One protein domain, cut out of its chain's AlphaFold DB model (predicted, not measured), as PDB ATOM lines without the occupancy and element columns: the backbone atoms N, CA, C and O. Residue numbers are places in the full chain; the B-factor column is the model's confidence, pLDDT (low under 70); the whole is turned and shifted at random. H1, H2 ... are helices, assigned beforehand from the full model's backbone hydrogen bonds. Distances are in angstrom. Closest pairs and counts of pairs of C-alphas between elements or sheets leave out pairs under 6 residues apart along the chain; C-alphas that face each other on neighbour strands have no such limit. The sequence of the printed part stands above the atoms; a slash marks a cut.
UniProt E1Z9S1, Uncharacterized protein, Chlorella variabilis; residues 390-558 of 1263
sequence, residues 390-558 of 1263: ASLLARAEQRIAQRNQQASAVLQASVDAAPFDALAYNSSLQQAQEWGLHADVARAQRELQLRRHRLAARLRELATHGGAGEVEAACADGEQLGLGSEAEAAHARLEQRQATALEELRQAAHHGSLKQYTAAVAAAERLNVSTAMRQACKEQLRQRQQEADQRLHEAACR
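This is residues 390 to 558 of the 1263 residues of an uncharacterized protein of Chlorella variabilis (UniProt E1Z9S1). This is a long, thin rod of helices in which the chain goes forward along a long helix, back along a short one and forward again. The long helices H1, H3, H5 and H7 run the same way in a staggered row, each overlapping the next only in part, and the short H2, H4 and H6 fold back between them. Residues 390 to 399 stick out at one end of the rod and residues 546 to 558 at the other. The printed part has 169 residues with seven named helices, H1 to H7 in order, and no named strand; the class is all helix. It is extended, with a radius of gyration of the C-alphas of 27.7 A and spans of 108 by 29 by 21 A.

Find C-alpha 391 at (46.343, 17.753, -52.616); from there H1 runs 37.5 A to residue 416. H2, residues 422 to 434, turns back over 18.4 A. H3 begins at C-alpha 438, at (66.617, 1.635, -42.531), and runs 40.3 A to residue 465. Next come H4, residues 468 to 480, 19.2 A long, and H5, residues 484 to 511, 40.0 A long. H6, residues 514 to 526, covers 18.7 A, and H7, residues 531 to 557, runs 38.7 A to C-alpha 557 at (122.548, 26.118, 18.920).

The seven helices form an up and down bundle, each running against the one before it; H3 and H5 are its hubs, touching four others each. Look first at the hairpin of H1 and H2: they touch at a shallow tilt of 24 degrees, H1 with residues 407 to 415 alone, and their closest C-alphas, Ser 414 and Tyr 425, are 5.1 A apart. H3 and H5 touch, the same way at 16 degrees, a shallow tilt, with C-alphas 463 and 490 closest at 4.7 A. H4 and H5 are a hairpin and touch, C-alphas 475 and 487 being closest at 4.7 A. In the hairpin of H5 and H6, which touch, C-alphas 508 and 517 are closest at 5.1 A. H5 and H7 only just touch, with 3 pairs of C-alphas within 8 A, the closest being 509 and 537 at 7.1 A. H1 and H7 are apart. In H1, H2, H5, H6 and H7 every O i to N i+4 pair is within hydrogen-bond range; in H3 22 of 24 are, in H4 8 of 9.

The C-alphas of Ala 390 and Arg 558, the two farthest apart, are 108.1 A apart. The printed part has no cut, and the six links between helices are tight. Mean pLDDT of the printed part is 75.7; look for values under 70 at residues 390 to 396, 509 to 515, 517 to 518 and 530 to 558.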
ATOM      1  N   ALA A 390      46.032  14.520 -55.751       61.00
ATOM      2  CA  ALA A 390      47.027  15.610 -55.742       61.00
ATOM      3  C   ALA A 390      47.242  16.237 -54.352       61.00
ATOM      4  O   ALA A 390      48.295  16.090 -53.733       61.00
ATOM      5  N   SER A 391      46.231  16.939 -53.834       64.31
ATOM      6  CA  SER A 391      46.343  17.753 -52.616       64.31
ATOM      7  C   SER A 391      46.432  16.929 -51.327       64.31
ATOM      8  O   SER A 391      47.131  17.330 -50.396       64.31
ATOM      9  N   LEU A 392      45.750  15.781 -51.261       66.31
ATOM     10  CA  LEU A 392      45.831  14.867 -50.117       66.31
ATOM     11  C   LEU A 392      47.156  14.108 -50.082       66.31
ATOM     12  O   LEU A 392      47.752  14.007 -49.015       66.31
ATOM     13  N   LEU A 393      47.646  13.648 -51.238       68.00
ATOM     14  CA  LEU A 393      48.935  12.961 -51.348       68.00
ATOM     15  C   LEU A 393      50.086  13.874 -50.903       68.00
ATOM     16  O   LEU A 393      50.810  13.511 -49.983       68.00
ATOM     17  N   ALA A 394      50.159  15.110 -51.411       66.94
ATOM     18  CA  ALA A 394      51.178  16.077 -50.986       66.94
ATOM     19  C   ALA A 394      51.127  16.393 -49.472       66.94
ATOM     20  O   ALA A 394      52.161  16.472 -48.807       66.94
ATOM     21  N   ARG A 395      49.925  16.532 -48.886       68.38
ATOM     22  CA  ARG A 395      49.752  16.725 -47.428       68.38
ATOM     23  C   ARG A 395      50.173  15.494 -46.621       68.38
ATOM     24  O   ARG A 395      50.708  15.635 -45.520       68.38
ATOM     25  N   ALA A 396      49.918  14.302 -47.148       66.38
ATOM     26  CA  ALA A 396      50.271  13.039 -46.520       66.38
ATOM     27  C   ALA A 396      51.790  12.802 -46.550       66.38
ATOM     28  O   ALA A 396      52.382  12.509 -45.512       66.38
ATOM     29  N   GLU A 397      52.431  13.027 -47.698       72.00
ATOM     30  CA  GLU A 397      53.887  12.996 -47.868       72.00
ATOM     31  C   GLU A 397      54.581  13.995 -46.937       72.00
ATOM     32  O   GLU A 397      55.518  13.622 -46.232       72.00
ATOM     33  N   GLN A 398      54.079  15.234 -46.842       75.88
ATOM     34  CA  GLN A 398      54.628  16.246 -45.933       75.88
ATOM     35  C   GLN A 398      54.535  15.818 -44.456       75.88
ATOM     36  O   GLN A 398      55.503  15.972 -43.708       75.88
ATOM     37  N   ARG A 399      53.403  15.236 -44.027       73.94
ATOM     38  CA  ARG A 399      53.247  14.689 -42.666       73.94
ATOM     39  C   ARG A 399      54.162  13.490 -42.407       73.94
ATOM     40  O   ARG A 399      54.722  13.390 -41.319       73.94
ATOM     41  N   ILE A 400      54.347  12.607 -43.388       73.69
ATOM     42  CA  ILE A 400      55.260  11.459 -43.278       73.69
ATOM     43  C   ILE A 400      56.712  11.930 -43.194       73.69
ATOM     44  O   ILE A 400      57.436  11.465 -42.319       73.69
ATOM     45  N   ALA A 401      57.125  12.897 -44.015       75.12
ATOM     46  CA  ALA A 401      58.452  13.504 -43.933       75.12
ATOM     47  C   ALA A 401      58.705  14.118 -42.545       75.12
ATOM     48  O   ALA A 401      59.734  13.840 -41.931       75.12
ATOM     49  N   GLN A 402      57.737  14.865 -42.001       79.88
ATOM     50  CA  GLN A 402      57.830  15.458 -40.662       79.88
ATOM     51  C   GLN A 402      57.911  14.397 -39.547       79.88
ATOM     52  O   GLN A 402      58.755  14.502 -38.656       79.88
ATOM     53  N   ARG A 403      57.078  13.349 -39.602       78.25
ATOM     54  CA  ARG A 403      57.081  12.235 -38.635       78.25
ATOM     55  C   ARG A 403      58.385  11.425 -38.707       78.25
ATOM     56  O   ARG A 403      58.961  11.094 -37.672       78.25
ATOM     57  N   ASN A 404      58.901  11.178 -39.909       81.38
ATOM     58  CA  ASN A 404      60.187  10.514 -40.134       81.38
ATOM     59  C   ASN A 404      61.365  11.349 -39.611       81.38
ATOM     60  O   ASN A 404      62.241  10.813 -38.932       81.38
ATOM     61  N   GLN A 405      61.358  12.663 -39.852       82.56
ATOM     62  CA  GLN A 405      62.359  13.590 -39.321       82.56
ATOM     63  C   GLN A 405      62.361  13.598 -37.783       82.56
ATOM     64  O   GLN A 405      63.429  13.577 -37.174       82.56
ATOM     65  N   GLN A 406      61.184  13.557 -37.149       83.56
ATOM     66  CA  GLN A 406      61.060  13.451 -35.690       83.56
ATOM     67  C   GLN A 406      61.631  12.132 -35.148       83.56
ATOM     68  O   GLN A 406      62.424  12.166 -34.210       83.56
ATOM     69  N   ALA A 407      61.309  10.979 -35.748       81.25
ATOM     70  CA  ALA A 407      61.888   9.698 -35.323       81.25
ATOM     71  C   ALA A 407      63.406   9.630 -35.543       81.25
ATOM     72  O   ALA A 407      64.123   9.158 -34.662       81.25
ATOM     73  N   SER A 408      63.920  10.148 -36.665       83.00
ATOM     74  CA  SER A 408      65.367  10.224 -36.892       83.00
ATOM     75  C   SER A 408      66.063  11.127 -35.869       83.00
ATOM     76  O   SER A 408      67.165  10.800 -35.432       83.00
ATOM     77  N   ALA A 409      65.436  12.237 -35.459       83.75
ATOM     78  CA  ALA A 409      65.976  13.128 -34.433       83.75
ATOM     79  C   ALA A 409      65.964  12.487 -33.033       83.75
ATOM     80  O   ALA A 409      66.946  12.608 -32.306       83.75
ATOM     81  N   VAL A 410      64.897  11.766 -32.664       86.75
ATOM     82  CA  VAL A 410      64.814  11.030 -31.386       86.75
ATOM     83  C   VAL A 410      65.823   9.880 -31.342       86.75
ATOM     84  O   VAL A 410      66.530   9.727 -30.345       86.75
ATOM     85  N   LEU A 411      65.962   9.119 -32.434       87.94
ATOM     86  CA  LEU A 411      66.963   8.058 -32.533       87.94
ATOM     87  C   LEU A 411      68.380   8.627 -32.364       87.94
ATOM     88  O   LEU A 411      69.127   8.123 -31.527       87.94
ATOM     89  N   GLN A 412      68.722   9.707 -33.076       84.38
ATOM     90  CA  GLN A 412      70.024  10.371 -32.944       84.38
ATOM     91  C   GLN A 412      70.250  10.897 -31.515       84.38
ATOM     92  O   GLN A 412      71.278  10.605 -30.910       84.38
ATOM     93  N   ALA A 413      69.260  11.566 -30.914       85.44
ATOM     94  CA  ALA A 413      69.357  12.051 -29.537       85.44
ATOM     95  C   ALA A 413      69.611  10.920 -28.518       85.44
ATOM     96  O   ALA A 413      70.366  11.117 -27.569       85.44
ATOM     97  N   SER A 414      69.048   9.721 -28.724       86.31
ATOM     98  CA  SER A 414      69.343   8.551 -27.876       86.31
ATOM     99  C   SER A 414      70.740   7.946 -28.105       86.31
ATOM    100  O   SER A 414      71.305   7.363 -27.182       86.31
ATOM    101  N   VAL A 415      71.334   8.120 -29.293       85.19
ATOM    102  CA  VAL A 415      72.738   7.753 -29.575       85.19
ATOM    103  C   VAL A 415      73.717   8.731 -28.922       85.19
ATOM    104  O   VAL A 415      74.771   8.301 -28.444       85.19
ATOM    105  N   ASP A 416      73.367  10.017 -28.865       79.69
ATOM    106  CA  ASP A 416      74.232  11.095 -28.372       79.69
ATOM    107  C   ASP A 416      74.077  11.391 -26.862       79.69
ATOM    108  O   ASP A 416      74.943  12.032 -26.266       79.69
ATOM    109  N   ALA A 417      73.032  10.872 -26.204       80.25
ATOM    110  CA  ALA A 417      72.768  11.058 -24.771       80.25
ATOM    111  C   ALA A 417      73.944  10.639 -23.858       80.25
ATOM    112  O   ALA A 417      74.565   9.593 -24.060       80.25
ATOM    113  N   ALA A 418      74.243  11.434 -22.827       73.06
ATOM    114  CA  ALA A 418      75.282  11.153 -21.833       73.06
ATOM    115  C   ALA A 418      74.732  11.379 -20.404       73.06
ATOM    116  O   ALA A 418      74.338  12.509 -20.105       73.06
ATOM    117  N   PRO A 419      74.706  10.361 -19.516       72.81
ATOM    118  CA  PRO A 419      75.089   8.958 -19.744       72.81
ATOM    119  C   PRO A 419      74.233   8.271 -20.821       72.81
ATOM    120  O   PRO A 419      73.175   8.776 -21.197       72.81
ATOM    121  N   PHE A 420      74.708   7.141 -21.345       80.44
ATOM    122  CA  PHE A 420      73.950   6.366 -22.336       80.44
ATOM    123  C   PHE A 420      72.767   5.621 -21.685       80.44
ATOM    124  O   PHE A 420      72.892   5.119 -20.569       80.44
ATOM    125  N   ASP A 421      71.638   5.514 -22.395       82.75
ATOM    126  CA  ASP A 421      70.466   4.722 -21.989       82.75
ATOM    127  C   ASP A 421      70.134   3.686 -23.075       82.75
ATOM    128  O   ASP A 421      69.602   4.001 -24.147       82.75
ATOM    129  N   ALA A 422      70.441   2.423 -22.776       79.69
ATOM    130  CA  ALA A 422      70.203   1.311 -23.689       79.69
ATOM    131  C   ALA A 422      68.707   0.995 -23.906       79.69
ATOM    132  O   ALA A 422      68.353   0.438 -24.946       79.69
ATOM    133  N   LEU A 423      67.815   1.332 -22.968       84.25
ATOM    134  CA  LEU A 423      66.371   1.104 -23.104       84.25
ATOM    135  C   LEU A 423      65.740   2.165 -24.012       84.25
ATOM    136  O   LEU A 423      65.006   1.816 -24.941       84.25
ATOM    137  N   ALA A 424      66.079   3.440 -23.800       84.38
ATOM    138  CA  ALA A 424      65.624   4.541 -24.649       84.38
ATOM    139  C   ALA A 424      66.101   4.375 -26.103       84.38
ATOM    140  O   ALA A 424      65.304   4.529 -27.036       84.38
ATOM    141  N   TYR A 425      67.368   3.986 -26.301       88.62
ATOM    142  CA  TYR A 425      67.907   3.686 -27.628       88.62
ATOM    143  C   TYR A 425      67.183   2.511 -28.300       88.62
ATOM    144  O   TYR A 425      66.728   2.649 -29.433       88.62
ATOM    145  N   ASN A 426      67.013   1.370 -27.620       87.25
ATOM    146  CA  ASN A 426      66.368   0.196 -28.223       87.25
ATOM    147  C   ASN A 426      64.888   0.439 -28.575       87.25
ATOM    148  O   ASN A 426      64.440  -0.008 -29.630       87.25
ATOM    149  N   SER A 427      64.150   1.191 -27.750       87.12
ATOM    150  CA  SER A 427      62.768   1.592 -28.054       87.12
ATOM    151  C   SER A 427      62.701   2.492 -29.298       87.12
ATOM    152  O   SER A 427      61.948   2.222 -30.236       87.12
ATOM    153  N   SER A 428      63.579   3.502 -29.370       87.25
ATOM    154  CA  SER A 428      63.695   4.401 -30.530       87.25
ATOM    155  C   SER A 428      64.108   3.652 -31.803       87.25
ATOM    156  O   SER A 428      63.615   3.938 -32.895       87.25
ATOM    157  N   LEU A 429      64.992   2.658 -31.671       88.62
ATOM    158  CA  LEU A 429      65.468   1.812 -32.762       88.62
ATOM    159  C   LEU A 429      64.346   0.933 -33.331       88.62
ATOM    160  O   LEU A 429      64.221   0.839 -34.552       88.62
ATOM    161  N   GLN A 430      63.519   0.324 -32.473       85.81
ATOM    162  CA  GLN A 430      62.357  -0.456 -32.906       85.81
ATOM    163  C   GLN A 430      61.338   0.440 -33.627       85.81
ATOM    164  O   GLN A 430      60.929   0.120 -34.742       85.81
ATOM    165  N   GLN A 431      61.000   1.599 -33.057       82.94
ATOM    166  CA  GLN A 431      60.079   2.560 -33.675       82.94
ATOM    167  C   GLN A 431      60.571   3.029 -35.059       82.94
ATOM    168  O   GLN A 431      59.795   3.097 -36.013       82.94
ATOM    169  N   ALA A 432      61.873   3.293 -35.208       83.81
ATOM    170  CA  ALA A 432      62.475   3.655 -36.490       83.81
ATOM    171  C   ALA A 432      62.463   2.499 -37.514       83.81
ATOM    172  O   ALA A 432      62.305   2.742 -38.713       83.81
ATOM    173  N   GLN A 433      62.587   1.242 -37.067       83.38
ATOM    174  CA  GLN A 433      62.450   0.058 -37.926       83.38
ATOM    175  C   GLN A 433      61.002  -0.151 -38.392       83.38
ATOM    176  O   GLN A 433      60.781  -0.371 -39.581       83.38
ATOM    177  N   GLU A 434      60.019  -0.011 -37.499       80.19
ATOM    178  CA  GLU A 434      58.586  -0.100 -37.824       80.19
ATOM    179  C   GLU A 434      58.135   0.981 -38.823       80.19
ATOM    180  O   GLU A 434      57.190   0.774 -39.587       80.19
ATOM    181  N   TRP A 435      58.815   2.133 -38.848       78.19
ATOM    182  CA  TRP A 435      58.552   3.227 -39.794       78.19
ATOM    183  C   TRP A 435      59.432   3.160 -41.061       78.19
ATOM    184  O   TRP A 435      59.293   3.999 -41.950       78.19
ATOM    185  N   GLY A 436      60.298   2.146 -41.191       80.12
ATOM    186  CA  GLY A 436      61.092   1.882 -42.399       80.12
ATOM    187  C   GLY A 436      62.350   2.743 -42.573       80.12
ATOM    188  O   GLY A 436      62.902   2.796 -43.674       80.12
ATOM    189  N   LEU A 437      62.843   3.400 -41.516       84.38
ATOM    190  CA  LEU A 437      64.010   4.302 -41.540       84.38
ATOM    191  C   LEU A 437      65.354   3.548 -41.587       84.38
ATOM    192  O   LEU A 437      66.289   3.845 -40.846       84.38
ATOM    193  N   HIS A 438      65.472   2.551 -42.469       84.94
ATOM    194  CA  HIS A 438      66.617   1.635 -42.531       84.94
ATOM    195  C   HIS A 438      67.972   2.345 -42.705       84.94
ATOM    196  O   HIS A 438      68.976   1.875 -42.172       84.94
ATOM    197  N   ALA A 439      68.013   3.478 -43.415       79.44
ATOM    198  CA  ALA A 439      69.234   4.261 -43.611       79.44
ATOM    199  C   ALA A 439      69.719   4.941 -42.317       79.44
ATOM    200  O   ALA A 439      70.908   4.866 -42.001       79.44
ATOM    201  N   ASP A 440      68.812   5.554 -41.552       84.19
ATOM    202  CA  ASP A 440      69.137   6.236 -40.295       84.19
ATOM    203  C   ASP A 440      69.366   5.229 -39.158       84.19
ATOM    204  O   ASP A 440      70.323   5.375 -38.403       84.19
ATOM    205  N   VAL A 441      68.611   4.123 -39.125       87.56
ATOM    206  CA  VAL A 441      68.899   2.938 -38.289       87.56
ATOM    207  C   VAL A 441      70.326   2.432 -38.539       87.56
ATOM    208  O   VAL A 441      71.088   2.223 -37.595       87.56
ATOM    209  N   ALA A 442      70.738   2.308 -39.804       84.50
ATOM    210  CA  ALA A 442      72.096   1.909 -40.168       84.50
ATOM    211  C   ALA A 442      73.155   3.014 -39.956       84.50
ATOM    212  O   ALA A 442      74.349   2.712 -40.034       84.50
ATOM    213  N   ARG A 443      72.770   4.276 -39.713       86.44
ATOM    214  CA  ARG A 443      73.681   5.350 -39.267       86.44
ATOM    215  C   ARG A 443      73.873   5.267 -37.754       86.44
ATOM    216  O   ARG A 443      74.999   5.058 -37.314       86.44
ATOM    217  N   ALA A 444      72.777   5.286 -36.997       85.38
ATOM    218  CA  ALA A 444      72.738   5.160 -35.542       85.38
ATOM    219  C   ALA A 444      73.504   3.925 -35.037       85.38
ATOM    220  O   ALA A 444      74.337   4.030 -34.141       85.38
ATOM    221  N   GLN A 445      73.323   2.762 -35.675       88.06
ATOM    222  CA  GLN A 445      74.077   1.550 -35.336       88.06
ATOM    223  C   GLN A 445      75.590   1.681 -35.592       88.06
ATOM    224  O   GLN A 445      76.383   1.153 -34.813       88.06
ATOM    225  N   ARG A 446      76.020   2.383 -36.652       87.62
ATOM    226  CA  ARG A 446      77.449   2.642 -36.920       87.62
ATOM    227  C   ARG A 446      78.035   3.643 -35.926       87.62
ATOM    228  O   ARG A 446      79.147   3.438 -35.446       87.62
ATOM    229  N   GLU A 447      77.281   4.677 -35.584       86.62
ATOM    230  CA  GLU A 447      77.676   5.696 -34.611       86.62
ATOM    231  C   GLU A 447      77.782   5.118 -33.192       86.62
ATOM    232  O   GLU A 447      78.772   5.356 -32.501       86.62
ATOM    233  N   LEU A 448      76.864   4.223 -32.807       87.69
ATOM    234  CA  LEU A 448      76.955   3.449 -31.570       87.69
ATOM    235  C   LEU A 448      78.220   2.574 -31.523       87.69
ATOM    236  O   LEU A 448      78.905   2.546 -30.502       87.69
ATOM    237  N   GLN A 449      78.593   1.897 -32.618       86.88
ATOM    238  CA  GLN A 449      79.847   1.123 -32.668       86.88
ATOM    239  C   GLN A 449      81.090   2.030 -32.585       86.88
ATOM    240  O   GLN A 449      82.063   1.680 -31.914       86.88
ATOM    241  N   LEU A 450      81.056   3.224 -33.187       87.56
ATOM    242  CA  LEU A 450      82.111   4.231 -33.021       87.56
ATOM    243  C   LEU A 450      82.189   4.741 -31.572       87.56
ATOM    244  O   LEU A 450      83.292   4.877 -31.041       87.56
ATOM    245  N   ARG A 451      81.050   4.958 -30.898       85.69
ATOM    246  CA  ARG A 451      80.990   5.316 -29.471       85.69
ATOM    247  C   ARG A 451      81.568   4.204 -28.591       85.69
ATOM    248  O   ARG A 451      82.397   4.503 -27.732       85.69
ATOM    249  N   ARG A 452      81.239   2.933 -28.861       87.31
ATOM    250  CA  ARG A 452      81.846   1.761 -28.195       87.31
ATOM    251  C   ARG A 452      83.362   1.724 -28.384       87.31
ATOM    252  O   ARG A 452      84.082   1.618 -27.399       87.31
ATOM    253  N   HIS A 453      83.871   1.890 -29.607       87.81
ATOM    254  CA  HIS A 453      85.318   1.916 -29.856       87.81
ATOM    255  C   HIS A 453      86.037   3.097 -29.180       87.81
ATOM    256  O   HIS A 453      87.127   2.911 -28.637       87.81
ATOM    257  N   ARG A 454      85.435   4.295 -29.167       87.19
ATOM    258  CA  ARG A 454      85.973   5.464 -28.448       87.19
ATOM    259  C   ARG A 454      86.014   5.224 -26.936       87.19
ATOM    260  O   ARG A 454      87.029   5.521 -26.309       87.19
ATOM    261  N   LEU A 455      84.955   4.653 -26.357       87.31
ATOM    262  CA  LEU A 455      84.901   4.351 -24.927       87.31
ATOM    263  C   LEU A 455      85.866   3.222 -24.537       87.31
ATOM    264  O   LEU A 455      86.570   3.362 -23.547       87.31
ATOM    265  N   ALA A 456      85.980   2.166 -25.346       84.81
ATOM    266  CA  ALA A 456      86.969   1.099 -25.176       84.81
ATOM    267  C   ALA A 456      88.409   1.640 -25.146       84.81
ATOM    268  O   ALA A 456      89.200   1.286 -24.271       84.81
ATOM    269  N   ALA A 457      88.756   2.545 -26.070       85.81
ATOM    270  CA  ALA A 457      90.058   3.210 -26.070       85.81
ATOM    271  C   ALA A 457      90.267   4.056 -24.799       85.81
ATOM    272  O   ALA A 457      91.282   3.900 -24.118       85.81
ATOM    273  N   ARG A 458      89.273   4.878 -24.433       85.62
ATOM    274  CA  ARG A 458      89.318   5.741 -23.244       85.62
ATOM    275  C   ARG A 458      89.400   4.946 -21.936       85.62
ATOM    276  O   ARG A 458      90.142   5.336 -21.045       85.62
ATOM    277  N   LEU A 459      88.712   3.808 -21.823       86.06
ATOM    278  CA  LEU A 459      88.811   2.894 -20.679       86.06
ATOM    279  C   LEU A 459      90.233   2.347 -20.513       86.06
ATOM    280  O   LEU A 459      90.766   2.344 -19.406       86.06
ATOM    281  N   ARG A 460      90.885   1.942 -21.611       85.06
ATOM    282  CA  ARG A 460      92.271   1.437 -21.585       85.06
ATOM    283  C   ARG A 460      93.279   2.512 -21.156       85.06
ATOM    284  O   ARG A 460      94.234   2.178 -20.460       85.06
ATOM    285  N   GLU A 461      93.054   3.766 -21.543       86.19
ATOM    286  CA  GLU A 461      93.873   4.935 -21.183       86.19
ATOM    287  C   GLU A 461      93.638   5.398 -19.732       86.19
ATOM    288  O   GLU A 461      94.585   5.587 -18.963       86.19
ATOM    289  N   LEU A 462      92.377   5.500 -19.300       84.50
ATOM    290  CA  LEU A 462      92.033   5.822 -17.913       84.50
ATOM    291  C   LEU A 462      92.534   4.733 -16.947       84.50
ATOM    292  O   LEU A 462      93.036   5.051 -15.868       84.50
ATOM    293  N   ALA A 463      92.515   3.463 -17.363       82.12
ATOM    294  CA  ALA A 463      93.082   2.357 -16.596       82.12
ATOM    295  C   ALA A 463      94.593   2.499 -16.331       82.12
ATOM    296  O   ALA A 463      95.056   2.038 -15.285       82.12
ATOM    297  N   THR A 464      95.371   3.145 -17.213       82.81
ATOM    298  CA  THR A 464      96.811   3.383 -16.990       82.81
ATOM    299  C   THR A 464      97.112   4.730 -16.331       82.81
ATOM    300  O   THR A 464      98.034   4.796 -15.513       82.81
ATOM    301  N   HIS A 465      96.359   5.793 -16.642       78.94
ATOM    302  CA  HIS A 465      96.714   7.166 -16.241       78.94
ATOM    303  C   HIS A 465      95.604   7.970 -15.544       78.94
ATOM    304  O   HIS A 465      95.929   8.869 -14.769       78.94
ATOM    305  N   GLY A 466      94.329   7.632 -15.752       78.94
ATOM    306  CA  GLY A 466      93.175   8.354 -15.194       78.94
ATOM    307  C   GLY A 466      93.037   8.263 -13.671       78.94
ATOM    308  O   GLY A 466      93.626   7.382 -13.032       78.94
ATOM    309  N   GLY A 467      92.262   9.179 -13.090       77.25
ATOM    310  CA  GLY A 467      91.877   9.181 -11.676       77.25
ATOM    311  C   GLY A 467      90.705   8.240 -11.372       77.25
ATOM    312  O   GLY A 467      89.965   7.840 -12.269       77.25
ATOM    313  N   ALA A 468      90.513   7.898 -10.092       77.06
ATOM    314  CA  ALA A 468      89.532   6.882  -9.678       77.06
ATOM    315  C   ALA A 468      88.097   7.175 -10.166       77.06
ATOM    316  O   ALA A 468      87.512   6.354 -10.866       77.06
ATOM    317  N   GLY A 469      87.578   8.380  -9.902       76.50
ATOM    318  CA  GLY A 469      86.224   8.769 -10.323       76.50
ATOM    319  C   GLY A 469      86.033   8.880 -11.844       76.50
ATOM    320  O   GLY A 469      84.913   8.753 -12.329       76.50
ATOM    321  N   GLU A 470      87.110   9.078 -12.613       80.19
ATOM    322  CA  GLU A 470      87.053   9.075 -14.083       80.19
ATOM    323  C   GLU A 470      86.932   7.645 -14.623       80.19
ATOM    324  O   GLU A 470      86.169   7.400 -15.556       80.19
ATOM    325  N   VAL A 471      87.663   6.698 -14.019       83.50
ATOM    326  CA  VAL A 471      87.560   5.264 -14.324       83.50
ATOM    327  C   VAL A 471      86.181   4.736 -13.929       83.50
ATOM    328  O   VAL A 471      85.525   4.111 -14.750       83.50
ATOM    329  N   GLU A 472      85.708   5.029 -12.714       81.62
ATOM    330  CA  GLU A 472      84.393   4.598 -12.214       81.62
ATOM    331  C   GLU A 472      83.247   5.082 -13.123       81.62
ATOM    332  O   GLU A 472      82.407   4.278 -13.534       81.62
ATOM    333  N   ALA A 473      83.252   6.359 -13.523       79.62
ATOM    334  CA  ALA A 473      82.260   6.901 -14.455       79.62
ATOM    335  C   ALA A 473      82.339   6.260 -15.855       79.62
ATOM    336  O   ALA A 473      81.309   5.930 -16.443       79.62
ATOM    337  N   ALA A 474      83.549   6.043 -16.386       81.81
ATOM    338  CA  ALA A 474      83.732   5.409 -17.692       81.81
ATOM    339  C   ALA A 474      83.337   3.919 -17.691       81.81
ATOM    340  O   ALA A 474      82.848   3.418 -18.705       81.81
ATOM    341  N   CYS A 475      83.520   3.212 -16.571       83.19
ATOM    342  CA  CYS A 475      83.094   1.822 -16.416       83.19
ATOM    343  C   CYS A 475      81.563   1.690 -16.421       83.19
ATOM    344  O   CYS A 475      81.056   0.787 -17.080       83.19
ATOM    345  N   ALA A 476      80.830   2.612 -15.787       79.81
ATOM    346  CA  ALA A 476      79.361   2.595 -15.773       79.81
ATOM    347  C   ALA A 476      78.740   2.780 -17.177       79.81
ATOM    348  O   ALA A 476      77.846   2.025 -17.565       79.81
ATOM    349  N   ASP A 477      79.254   3.724 -17.979       77.69
ATOM    350  CA  ASP A 477      78.897   3.838 -19.407       77.69
ATOM    351  C   ASP A 477      79.325   2.570 -20.189       77.69
ATOM    352  O   ASP A 477      78.646   2.137 -21.124       77.69
ATOM    353  N   GLY A 478      80.450   1.954 -19.802       81.25
ATOM    354  CA  GLY A 478      81.006   0.749 -20.420       81.25
ATOM    355  C   GLY A 478      80.142  -0.499 -20.234       81.25
ATOM    356  O   GLY A 478      79.972  -1.263 -21.185       81.25
ATOM    357  N   GLU A 479      79.553  -0.694 -19.054       81.44
ATOM    358  CA  GLU A 479      78.631  -1.800 -18.774       81.44
ATOM    359  C   GLU A 479      77.376  -1.724 -19.652       81.44
ATOM    360  O   GLU A 479      77.061  -2.691 -20.351       81.44
ATOM    361  N   GLN A 480      76.709  -0.562 -19.709       79.38
ATOM    362  CA  GLN A 480      75.524  -0.368 -20.559       79.38
ATOM    363  C   GLN A 480      75.824  -0.532 -22.055       79.38
ATOM    364  O   GLN A 480      74.991  -1.028 -22.815       79.38
ATOM    365  N   LEU A 481      77.032  -0.162 -22.485       81.00
ATOM    366  CA  LEU A 481      77.512  -0.356 -23.852       81.00
ATOM    367  C   LEU A 481      78.104  -1.757 -24.104       81.00
ATOM    368  O   LEU A 481      78.686  -2.004 -25.165       81.00
ATOM    369  N   GLY A 482      77.950  -2.704 -23.173       81.19
ATOM    370  CA  GLY A 482      78.378  -4.092 -23.346       81.19
ATOM    371  C   GLY A 482      79.888  -4.232 -23.557       81.19
ATOM    372  O   GLY A 482      80.313  -5.006 -24.414       81.19
ATOM    373  N   LEU A 483      80.679  -3.444 -22.827       83.44
ATOM    374  CA  LEU A 483      82.145  -3.495 -22.747       83.44
ATOM    375  C   LEU A 483      82.609  -4.031 -21.377       83.44
ATOM    376  O   LEU A 483      83.701  -3.705 -20.922       83.44
ATOM    377  N   GLY A 484      81.774  -4.840 -20.710       80.25
ATOM    378  CA  GLY A 484      81.966  -5.278 -19.320       80.25
ATOM    379  C   GLY A 484      83.366  -5.814 -19.016       80.25
ATOM    380  O   GLY A 484      83.992  -5.352 -18.074       80.25
ATOM    381  N   SER A 485      83.934  -6.672 -19.868       80.81
ATOM    382  CA  SER A 485      85.292  -7.207 -19.668       80.81
ATOM    383  C   SER A 485      86.417  -6.165 -19.790       80.81
ATOM    384  O   SER A 485      87.499  -6.362 -19.238       80.81
ATOM    385  N   GLU A 486      86.191  -5.043 -20.481       84.00
ATOM    386  CA  GLU A 486      87.130  -3.914 -20.517       84.00
ATOM    387  C   GLU A 486      86.940  -2.978 -19.317       84.00
ATOM    388  O   GLU A 486      87.926  -2.451 -18.802       84.00
ATOM    389  N   ALA A 487      85.702  -2.819 -18.835       84.19
ATOM    390  CA  ALA A 487      85.382  -2.094 -17.606       84.19
ATOM    391  C   ALA A 487      85.919  -2.826 -16.356       84.19
ATOM    392  O   ALA A 487      86.598  -2.215 -15.534       84.19
ATOM    393  N   GLU A 488      85.721  -4.144 -16.259       85.19
ATOM    394  CA  GLU A 488      86.317  -5.033 -15.251       85.19
ATOM    395  C   GLU A 488      87.849  -4.943 -15.274       85.19
ATOM    396  O   GLU A 488      88.484  -4.731 -14.240       85.19
ATOM    397  N   ALA A 489      88.465  -5.038 -16.460       84.56
ATOM    398  CA  ALA A 489      89.916  -4.929 -16.603       84.56
ATOM    399  C   ALA A 489      90.451  -3.527 -16.259       84.56
ATOM    400  O   ALA A 489      91.581  -3.410 -15.776       84.56
ATOM    401  N   ALA A 490      89.672  -2.464 -16.484       84.12
ATOM    402  CA  ALA A 490      90.012  -1.112 -16.051       84.12
ATOM    403  C   ALA A 490      89.894  -0.954 -14.526       84.12
ATOM    404  O   ALA A 490      90.792  -0.382 -13.906       84.12
ATOM    405  N   HIS A 491      88.851  -1.522 -13.914       84.62
ATOM    406  CA  HIS A 491      88.629  -1.480 -12.469       84.62
ATOM    407  C   HIS A 491      89.694  -2.283 -11.706       84.62
ATOM    408  O   HIS A 491      90.349  -1.740 -10.821       84.62
ATOM    409  N   ALA A 492      89.999  -3.514 -12.127       84.38
ATOM    410  CA  ALA A 492      91.069  -4.323 -11.532       84.38
ATOM    411  C   ALA A 492      92.459  -3.658 -11.655       84.38
ATOM    412  O   ALA A 492      93.308  -3.787 -10.771       84.38
ATOM    413  N   ARG A 493      92.706  -2.893 -12.731       86.06
ATOM    414  CA  ARG A 493      93.920  -2.065 -12.870       86.06
ATOM    415  C   ARG A 493      93.907  -0.843 -11.954       86.06
ATOM    416  O   ARG A 493      94.972  -0.462 -11.469       86.06
ATOM    417  N   LEU A 494      92.746  -0.235 -11.701       85.19
ATOM    418  CA  LEU A 494      92.601   0.836 -10.714       85.19
ATOM    419  C   LEU A 494      92.883   0.312  -9.299       85.19
ATOM    420  O   LEU A 494      93.696   0.918  -8.604       85.19
ATOM    421  N   GLU A 495      92.311  -0.829  -8.909       82.88
ATOM    422  CA  GLU A 495      92.601  -1.497  -7.631       82.88
ATOM    423  C   GLU A 495      94.097  -1.822  -7.494       82.88
ATOM    424  O   GLU A 495      94.715  -1.518  -6.472       82.88
ATOM    425  N   GLN A 496      94.719  -2.370  -8.545       86.06
ATOM    426  CA  GLN A 496      96.155  -2.651  -8.550       86.06
ATOM    427  C   GLN A 496      96.990  -1.368  -8.391       86.06
ATOM    428  O   GLN A 496      97.929  -1.355  -7.596       86.06
ATOM    429  N   ARG A 497      96.629  -0.276  -9.084       86.19
ATOM    430  CA  ARG A 497      97.288   1.041  -8.960       86.19
ATOM    431  C   ARG A 497      97.092   1.655  -7.572       86.19
ATOM    432  O   ARG A 497      98.035   2.227  -7.028       86.19
ATOM    433  N   GLN A 498      95.907   1.519  -6.977       82.38
ATOM    434  CA  GLN A 498      95.630   1.930  -5.598       82.38
ATOM    435  C   GLN A 498      96.490   1.139  -4.605       82.38
ATOM    436  O   GLN A 498      97.097   1.741  -3.719       82.38
ATOM    437  N   ALA A 499      96.603  -0.181  -4.775       80.56
ATOM    438  CA  ALA A 499      97.429  -1.038  -3.930       80.56
ATOM    439  C   ALA A 499      98.927  -0.702  -4.037       80.56
ATOM    440  O   ALA A 499      99.592  -0.569  -3.007       80.56
ATOM    441  N   THR A 500      99.462  -0.497  -5.249       84.12
ATOM    442  CA  THR A 500     100.870  -0.100  -5.425       84.12
ATOM    443  C   THR A 500     101.139   1.298  -4.882       84.12
ATOM    444  O   THR A 500     102.121   1.474  -4.172       84.12
ATOM    445  N   ALA A 501     100.256   2.276  -5.117       78.31
ATOM    446  CA  ALA A 501     100.416   3.627  -4.573       78.31
ATOM    447  C   ALA A 501     100.351   3.653  -3.034       78.31
ATOM    448  O   ALA A 501     101.077   4.414  -2.396       78.31
ATOM    449  N   LEU A 502      99.520   2.806  -2.418       76.44
ATOM    450  CA  LEU A 502      99.447   2.646  -0.961       76.44
ATOM    451  C   LEU A 502     100.762   2.071  -0.402       76.44
ATOM    452  O   LEU A 502     101.246   2.532   0.633       76.44
ATOM    453  N   GLU A 503     101.375   1.114  -1.101       78.06
ATOM    454  CA  GLU A 503     102.646   0.504  -0.702       78.06
ATOM    455  C   GLU A 503     103.860   1.422  -0.952       78.06
ATOM    456  O   GLU A 503     104.699   1.579  -0.065       78.06
ATOM    457  N   GLU A 504     103.917   2.134  -2.082       78.19
ATOM    458  CA  GLU A 504     104.905   3.199  -2.322       78.19
ATOM    459  C   GLU A 504     104.820   4.298  -1.254       78.19
ATOM    460  O   GLU A 504     105.843   4.761  -0.747       78.19
ATOM    461  N   LEU A 505     103.605   4.686  -0.854       72.31
ATOM    462  CA  LEU A 505     103.372   5.694   0.177       72.31
ATOM    463  C   LEU A 505     103.819   5.206   1.567       72.31
ATOM    464  O   LEU A 505     104.428   5.986   2.302       72.31
ATOM    465  N   ARG A 506     103.630   3.920   1.908       73.75
ATOM    466  CA  ARG A 506     104.225   3.291   3.110       73.75
ATOM    467  C   ARG A 506     105.755   3.319   3.070       73.75
ATOM    468  O   ARG A 506     106.389   3.729   4.044       73.75
ATOM    469  N   GLN A 507     106.358   2.915   1.953       75.88
ATOM    470  CA  GLN A 507     107.817   2.885   1.795       75.88
ATOM    471  C   GLN A 507     108.417   4.298   1.855       75.88
ATOM    472  O   GLN A 507     109.427   4.517   2.530       75.88
ATOM    473  N   ALA A 508     107.757   5.285   1.247       70.38
ATOM    474  CA  ALA A 508     108.134   6.688   1.344       70.38
ATOM    475  C   ALA A 508     107.998   7.229   2.780       70.38
ATOM    476  O   ALA A 508     108.892   7.943   3.238       70.38
ATOM    477  N   ALA A 509     106.943   6.858   3.519       65.06
ATOM    478  CA  ALA A 509     106.786   7.198   4.939       65.06
ATOM    479  C   ALA A 509     107.940   6.651   5.795       65.06
ATOM    480  O   ALA A 509     108.528   7.381   6.595       65.06
ATOM    481  N   HIS A 510     108.307   5.381   5.607       66.25
ATOM    482  CA  HIS A 510     109.354   4.747   6.404       66.25
ATOM    483  C   HIS A 510     110.775   5.177   6.005       66.25
ATOM    484  O   HIS A 510     111.592   5.434   6.893       66.25
ATOM    485  N   HIS A 511     111.108   5.267   4.716       62.59
ATOM    486  CA  HIS A 511     112.500   5.412   4.245       62.59
ATOM    487  C   HIS A 511     112.721   6.517   3.190       62.59
ATOM    488  O   HIS A 511     113.867   6.810   2.853       62.59
ATOM    489  N   GLY A 512     111.666   7.156   2.679       60.88
ATOM    490  CA  GLY A 512     111.766   8.161   1.616       60.88
ATOM    491  C   GLY A 512     112.246   9.545   2.070       60.88
ATOM    492  O   GLY A 512     112.089   9.952   3.223       60.88
ATOM    493  N   SER A 513     112.793  10.309   1.120       65.31
ATOM    494  CA  SER A 513     113.015  11.751   1.276       65.31
ATOM    495  C   SER A 513     111.701  12.537   1.186       65.31
ATOM    496  O   SER A 513     110.731  12.083   0.578       65.31
ATOM    497  N   LEU A 514     111.685  13.766   1.719       63.28
ATOM    498  CA  LEU A 514     110.486  14.618   1.746       63.28
ATOM    499  C   LEU A 514     109.849  14.813   0.352       63.28
ATOM    500  O   LEU A 514     108.630  14.824   0.241       63.28
ATOM    501  N   LYS A 515     110.667  14.899  -0.713       68.56
ATOM    502  CA  LYS A 515     110.196  15.030  -2.106       68.56
ATOM    503  C   LYS A 515     109.487  13.772  -2.616       68.56
ATOM    504  O   LYS A 515     108.434  13.875  -3.241       68.56
ATOM    505  N   GLN A 516     110.057  12.594  -2.348       71.69
ATOM    506  CA  GLN A 516     109.450  11.307  -2.714       71.69
ATOM    507  C   GLN A 516     108.135  11.105  -1.956       71.69
ATOM    508  O   GLN A 516     107.142  10.681  -2.536       71.69
ATOM    509  N   TYR A 517     108.107  11.504  -0.684       67.75
ATOM    510  CA  TYR A 517     106.910  11.467   0.143       67.75
ATOM    511  C   TYR A 517     105.784  12.367  -0.395       67.75
ATOM    512  O   TYR A 517     104.661  11.900  -0.573       67.75
ATOM    513  N   THR A 518     106.071  13.629  -0.741       68.56
ATOM    514  CA  THR A 518     105.062  14.521  -1.348       68.56
ATOM    515  C   THR A 518     104.550  14.014  -2.697       68.56
ATOM    516  O   THR A 518     103.367  14.177  -2.991       68.56
ATOM    517  N   ALA A 519     105.401  13.361  -3.497       72.69
ATOM    518  CA  ALA A 519     104.989  12.756  -4.763       72.69
ATOM    519  C   ALA A 519     104.054  11.550  -4.549       72.69
ATOM    520  O   ALA A 519     103.007  11.471  -5.190       72.69
ATOM    521  N   ALA A 520     104.382  10.660  -3.604       73.94
ATOM    522  CA  ALA A 520     103.551   9.503  -3.267       73.94
ATOM    523  C   ALA A 520     102.171   9.915  -2.717       73.94
ATOM    524  O   ALA A 520     101.156   9.346  -3.112       73.94
ATOM    525  N   VAL A 521     102.106  10.948  -1.864       72.62
ATOM    526  CA  VAL A 521     100.828  11.496  -1.366       72.62
ATOM    527  C   VAL A 521      99.972  12.043  -2.514       72.62
ATOM    528  O   VAL A 521      98.799  11.691  -2.607       72.62
ATOM    529  N   ALA A 522     100.550  12.826  -3.431       70.88
ATOM    530  CA  ALA A 522      99.822  13.353  -4.589       70.88
ATOM    531  C   ALA A 522      99.327  12.247  -5.547       70.88
ATOM    532  O   ALA A 522      98.236  12.361  -6.110       70.88
ATOM    533  N   ALA A 523     100.085  11.157  -5.712       74.44
ATOM    534  CA  ALA A 523      99.651   9.990  -6.480       74.44
ATOM    535  C   ALA A 523      98.479   9.253  -5.800       74.44
ATOM    536  O   ALA A 523      97.480   8.940  -6.450       74.44
ATOM    537  N   ALA A 524      98.560   9.039  -4.484       73.62
ATOM    538  CA  ALA A 524      97.512   8.384  -3.704       73.62
ATOM    539  C   ALA A 524      96.215   9.215  -3.605       73.62
ATOM    540  O   ALA A 524      95.126   8.641  -3.584       73.62
ATOM    541  N   GLU A 525      96.305  10.551  -3.588       72.19
ATOM    542  CA  GLU A 525      95.131  11.437  -3.623       72.19
ATOM    543  C   GLU A 525      94.420  11.394  -4.992       72.19
ATOM    544  O   GLU A 525      93.196  11.282  -5.016       72.19
ATOM    545  N   ARG A 526      95.151  11.339  -6.121       72.50
ATOM    546  CA  ARG A 526      94.567  11.131  -7.473       72.50
ATOM    547  C   ARG A 526      93.871   9.772  -7.642       72.50
ATOM    548  O   ARG A 526      92.918   9.650  -8.408       72.50
ATOM    549  N   LEU A 527      94.337   8.758  -6.915       79.44
ATOM    550  CA  LEU A 527      93.757   7.409  -6.875       79.44
ATOM    551  C   LEU A 527      92.714   7.228  -5.752       79.44
ATOM    552  O   LEU A 527      92.206   6.127  -5.560       79.44
ATOM    553  N   ASN A 528      92.387   8.303  -5.021       76.62
ATOM    554  CA  ASN A 528      91.411   8.367  -3.927       76.62
ATOM    555  C   ASN A 528      91.636   7.378  -2.755       76.62
ATOM    556  O   ASN A 528      90.703   7.027  -2.032       76.62
ATOM    557  N   VAL A 529      92.886   6.971  -2.502       71.38
ATOM    558  CA  VAL A 529      93.254   6.017  -1.431       71.38
ATOM    559  C   VAL A 529      92.826   6.536  -0.041       71.38
ATOM    560  O   VAL A 529      92.751   7.745   0.183       71.38
ATOM    561  N   SER A 530      92.483   5.644   0.896       63.03
ATOM    562  CA  SER A 530      91.590   5.947   2.035       63.03
ATOM    563  C   SER A 530      91.976   7.138   2.938       63.03
ATOM    564  O   SER A 530      93.142   7.448   3.197       63.03
ATOM    565  N   THR A 531      90.948   7.802   3.474       57.81
ATOM    566  CA  THR A 531      91.060   8.988   4.345       57.81
ATOM    567  C   THR A 531      91.779   8.715   5.668       57.81
ATOM    568  O   THR A 531      92.544   9.564   6.124       57.81
ATOM    569  N   ALA A 532      91.608   7.525   6.251       54.28
ATOM    570  CA  ALA A 532      92.320   7.111   7.461       54.28
ATOM    571  C   ALA A 532      93.842   7.030   7.231       54.28
ATOM    572  O   ALA A 532      94.625   7.508   8.053       54.28
ATOM    573  N   MET A 533      94.268   6.508   6.073       58.53
ATOM    574  CA  MET A 533      95.686   6.456   5.706       58.53
ATOM    575  C   MET A 533      96.257   7.871   5.513       58.53
ATOM    576  O   MET A 533      97.351   8.165   5.994       58.53
ATOM    577  N   ARG A 534      95.482   8.781   4.895       55.00
ATOM    578  CA  ARG A 534      95.843  10.205   4.747       55.00
ATOM    579  C   ARG A 534      96.039  10.918   6.094       55.00
ATOM    580  O   ARG A 534      96.867  11.823   6.158       55.00
ATOM    581  N   GLN A 535      95.322  10.539   7.157       57.66
ATOM    582  CA  GLN A 535      95.525  11.095   8.505       57.66
ATOM    583  C   GLN A 535      96.810  10.565   9.152       57.66
ATOM    584  O   GLN A 535      97.700  11.357   9.450       57.66
ATOM    585  N   ALA A 536      96.965   9.239   9.260       56.88
ATOM    586  CA  ALA A 536      98.144   8.617   9.876       56.88
ATOM    587  C   ALA A 536      99.470   9.076   9.233       56.88
ATOM    588  O   ALA A 536     100.470   9.303   9.919       56.88
ATOM    589  N   CYS A 537      99.470   9.282   7.914       56.72
ATOM    590  CA  CYS A 537     100.627   9.817   7.208       56.72
ATOM    591  C   CYS A 537     100.854  11.322   7.463       56.72
ATOM    592  O   CYS A 537     101.996  11.730   7.663       56.72
ATOM    593  N   LYS A 538      99.800  12.147   7.566       57.81
ATOM    594  CA  LYS A 538      99.937  13.560   7.980       57.81
ATOM    595  C   LYS A 538     100.487  13.688   9.412       57.81
ATOM    596  O   LYS A 538     101.272  14.602   9.660       57.81
ATOM    597  N   GLU A 539     100.189  12.747  10.313       61.34
ATOM    598  CA  GLU A 539     100.856  12.627  11.623       61.34
ATOM    599  C   GLU A 539     102.363  12.318  11.497       61.34
ATOM    600  O   GLU A 539     103.183  13.026  12.084       61.34
ATOM    601  N   GLN A 540     102.757  11.313  10.704       63.03
ATOM    602  CA  GLN A 540     104.180  10.984  10.502       63.03
ATOM    603  C   GLN A 540     104.968  12.109   9.813       63.03
ATOM    604  O   GLN A 540     106.131  12.340  10.154       63.03
ATOM    605  N   LEU A 541     104.355  12.838   8.874       59.25
ATOM    606  CA  LEU A 541     104.980  14.006   8.254       59.25
ATOM    607  C   LEU A 541     105.227  15.111   9.290       59.25
ATOM    608  O   LEU A 541     106.330  15.653   9.328       59.25
ATOM    609  N   ARG A 542     104.251  15.391  10.169       62.31
ATOM    610  CA  ARG A 542     104.413  16.335  11.290       62.31
ATOM    611  C   ARG A 542     105.546  15.915  12.224       62.31
ATOM    612  O   ARG A 542     106.377  16.753  12.554       62.31
ATOM    613  N   GLN A 543     105.632  14.633  12.591       62.78
ATOM    614  CA  GLN A 543     106.740  14.118  13.407       62.78
ATOM    615  C   GLN A 543     108.098  14.297  12.714       62.78
ATOM    616  O   GLN A 543     109.037  14.784  13.334       62.78
ATOM    617  N   ARG A 544     108.218  13.979  11.417       62.38
ATOM    618  CA  ARG A 544     109.480  14.159  10.675       62.38
ATOM    619  C   ARG A 544     109.843  15.618  10.407       62.38
ATOM    620  O   ARG A 544     111.030  15.922  10.318       62.38
ATOM    621  N   GLN A 545     108.861  16.511  10.296       58.12
ATOM    622  CA  GLN A 545     109.092  17.956  10.285       58.12
ATOM    623  C   GLN A 545     109.612  18.410  11.653       58.12
ATOM    624  O   GLN A 545     110.701  18.962  11.712       58.12
ATOM    625  N   GLN A 546     108.947  18.035  12.750       59.31
ATOM    626  CA  GLN A 546     109.407  18.324  14.113       59.31
ATOM    627  C   GLN A 546     110.819  17.778  14.393       59.31
ATOM    628  O   GLN A 546     111.645  18.516  14.916       59.31
ATOM    629  N   GLU A 547     111.156  16.548  13.985       59.50
ATOM    630  CA  GLU A 547     112.530  16.019  14.075       59.50
ATOM    631  C   GLU A 547     113.538  16.829  13.241       59.50
ATOM    632  O   GLU A 547     114.684  17.017  13.656       59.50
ATOM    633  N   ALA A 548     113.155  17.277  12.042       55.44
ATOM    634  CA  ALA A 548     114.027  18.058  11.170       55.44
ATOM    635  C   ALA A 548     114.252  19.478  11.711       55.44
ATOM    636  O   ALA A 548     115.386  19.956  11.687       55.44
ATOM    637  N   ASP A 549     113.204  20.101  12.246       53.31
ATOM    638  CA  ASP A 549     113.222  21.422  12.870       53.31
ATOM    639  C   ASP A 549     113.980  21.386  14.205       53.31
ATOM    640  O   ASP A 549     114.789  22.267  14.481       53.31
ATOM    641  N   GLN A 550     113.830  20.313  14.990       54.81
ATOM    642  CA  GLN A 550     114.600  20.069  16.212       54.81
ATOM    643  C   GLN A 550     116.091  19.851  15.905       54.81
ATOM    644  O   GLN A 550     116.944  20.425  16.579       54.81
ATOM    645  N   ARG A 551     116.435  19.121  14.833       56.72
ATOM    646  CA  ARG A 551     117.827  19.001  14.349       56.72
ATOM    647  C   ARG A 551     118.373  20.312  13.769       56.72
ATOM    648  O   ARG A 551     119.572  20.558  13.877       56.72
ATOM    649  N   LEU A 552     117.529  21.158  13.175       51.56
ATOM    650  CA  LEU A 552     117.889  22.515  12.743       51.56
ATOM    651  C   LEU A 552     118.154  23.432  13.942       51.56
ATOM    652  O   LEU A 552     119.161  24.134  13.951       51.56
ATOM    653  N   HIS A 553     117.311  23.366  14.972       54.44
ATOM    654  CA  HIS A 553     117.487  24.074  16.237       54.44
ATOM    655  C   HIS A 553     118.776  23.624  16.945       54.44
ATOM    656  O   HIS A 553     119.596  24.459  17.312       54.44
ATOM    657  N   GLU A 554     119.046  22.317  17.028       52.28
ATOM    658  CA  GLU A 554     120.327  21.803  17.527       52.28
ATOM    659  C   GLU A 554     121.534  22.253  16.688       52.28
ATOM    660  O   GLU A 554     122.599  22.510  17.247       52.28
ATOM    661  N   ALA A 555     121.410  22.356  15.361       48.84
ATOM    662  CA  ALA A 555     122.491  22.836  14.497       48.84
ATOM    663  C   ALA A 555     122.738  24.351  14.645       48.84
ATOM    664  O   ALA A 555     123.893  24.786  14.611       48.84
ATOM    665  N   ALA A 556     121.676  25.134  14.863       46.12
ATOM    666  CA  ALA A 556     121.743  26.562  15.164       46.12
ATOM    667  C   ALA A 556     122.373  26.816  16.544       46.12
ATOM    668  O   ALA A 556     123.326  27.585  16.647       46.12
ATOM    669  N   CYS A 557     121.952  26.079  17.578       47.81
ATOM    670  CA  CYS A 557     122.548  26.118  18.920       47.81
ATOM    671  C   CYS A 557     124.015  25.636  18.959       47.81
ATOM    672  O   CYS A 557     124.730  25.919  19.916       47.81
ATOM    673  N   ARG A 558     124.489  24.941  17.913       49.59
ATOM    674  CA  ARG A 558     125.906  24.581  17.695       49.59
ATOM    675  C   ARG A 558     126.637  25.533  16.727       49.59
ATOM    676  O   ARG A 558     127.756  25.236  16.317       49.59
TER     677      ARG A 558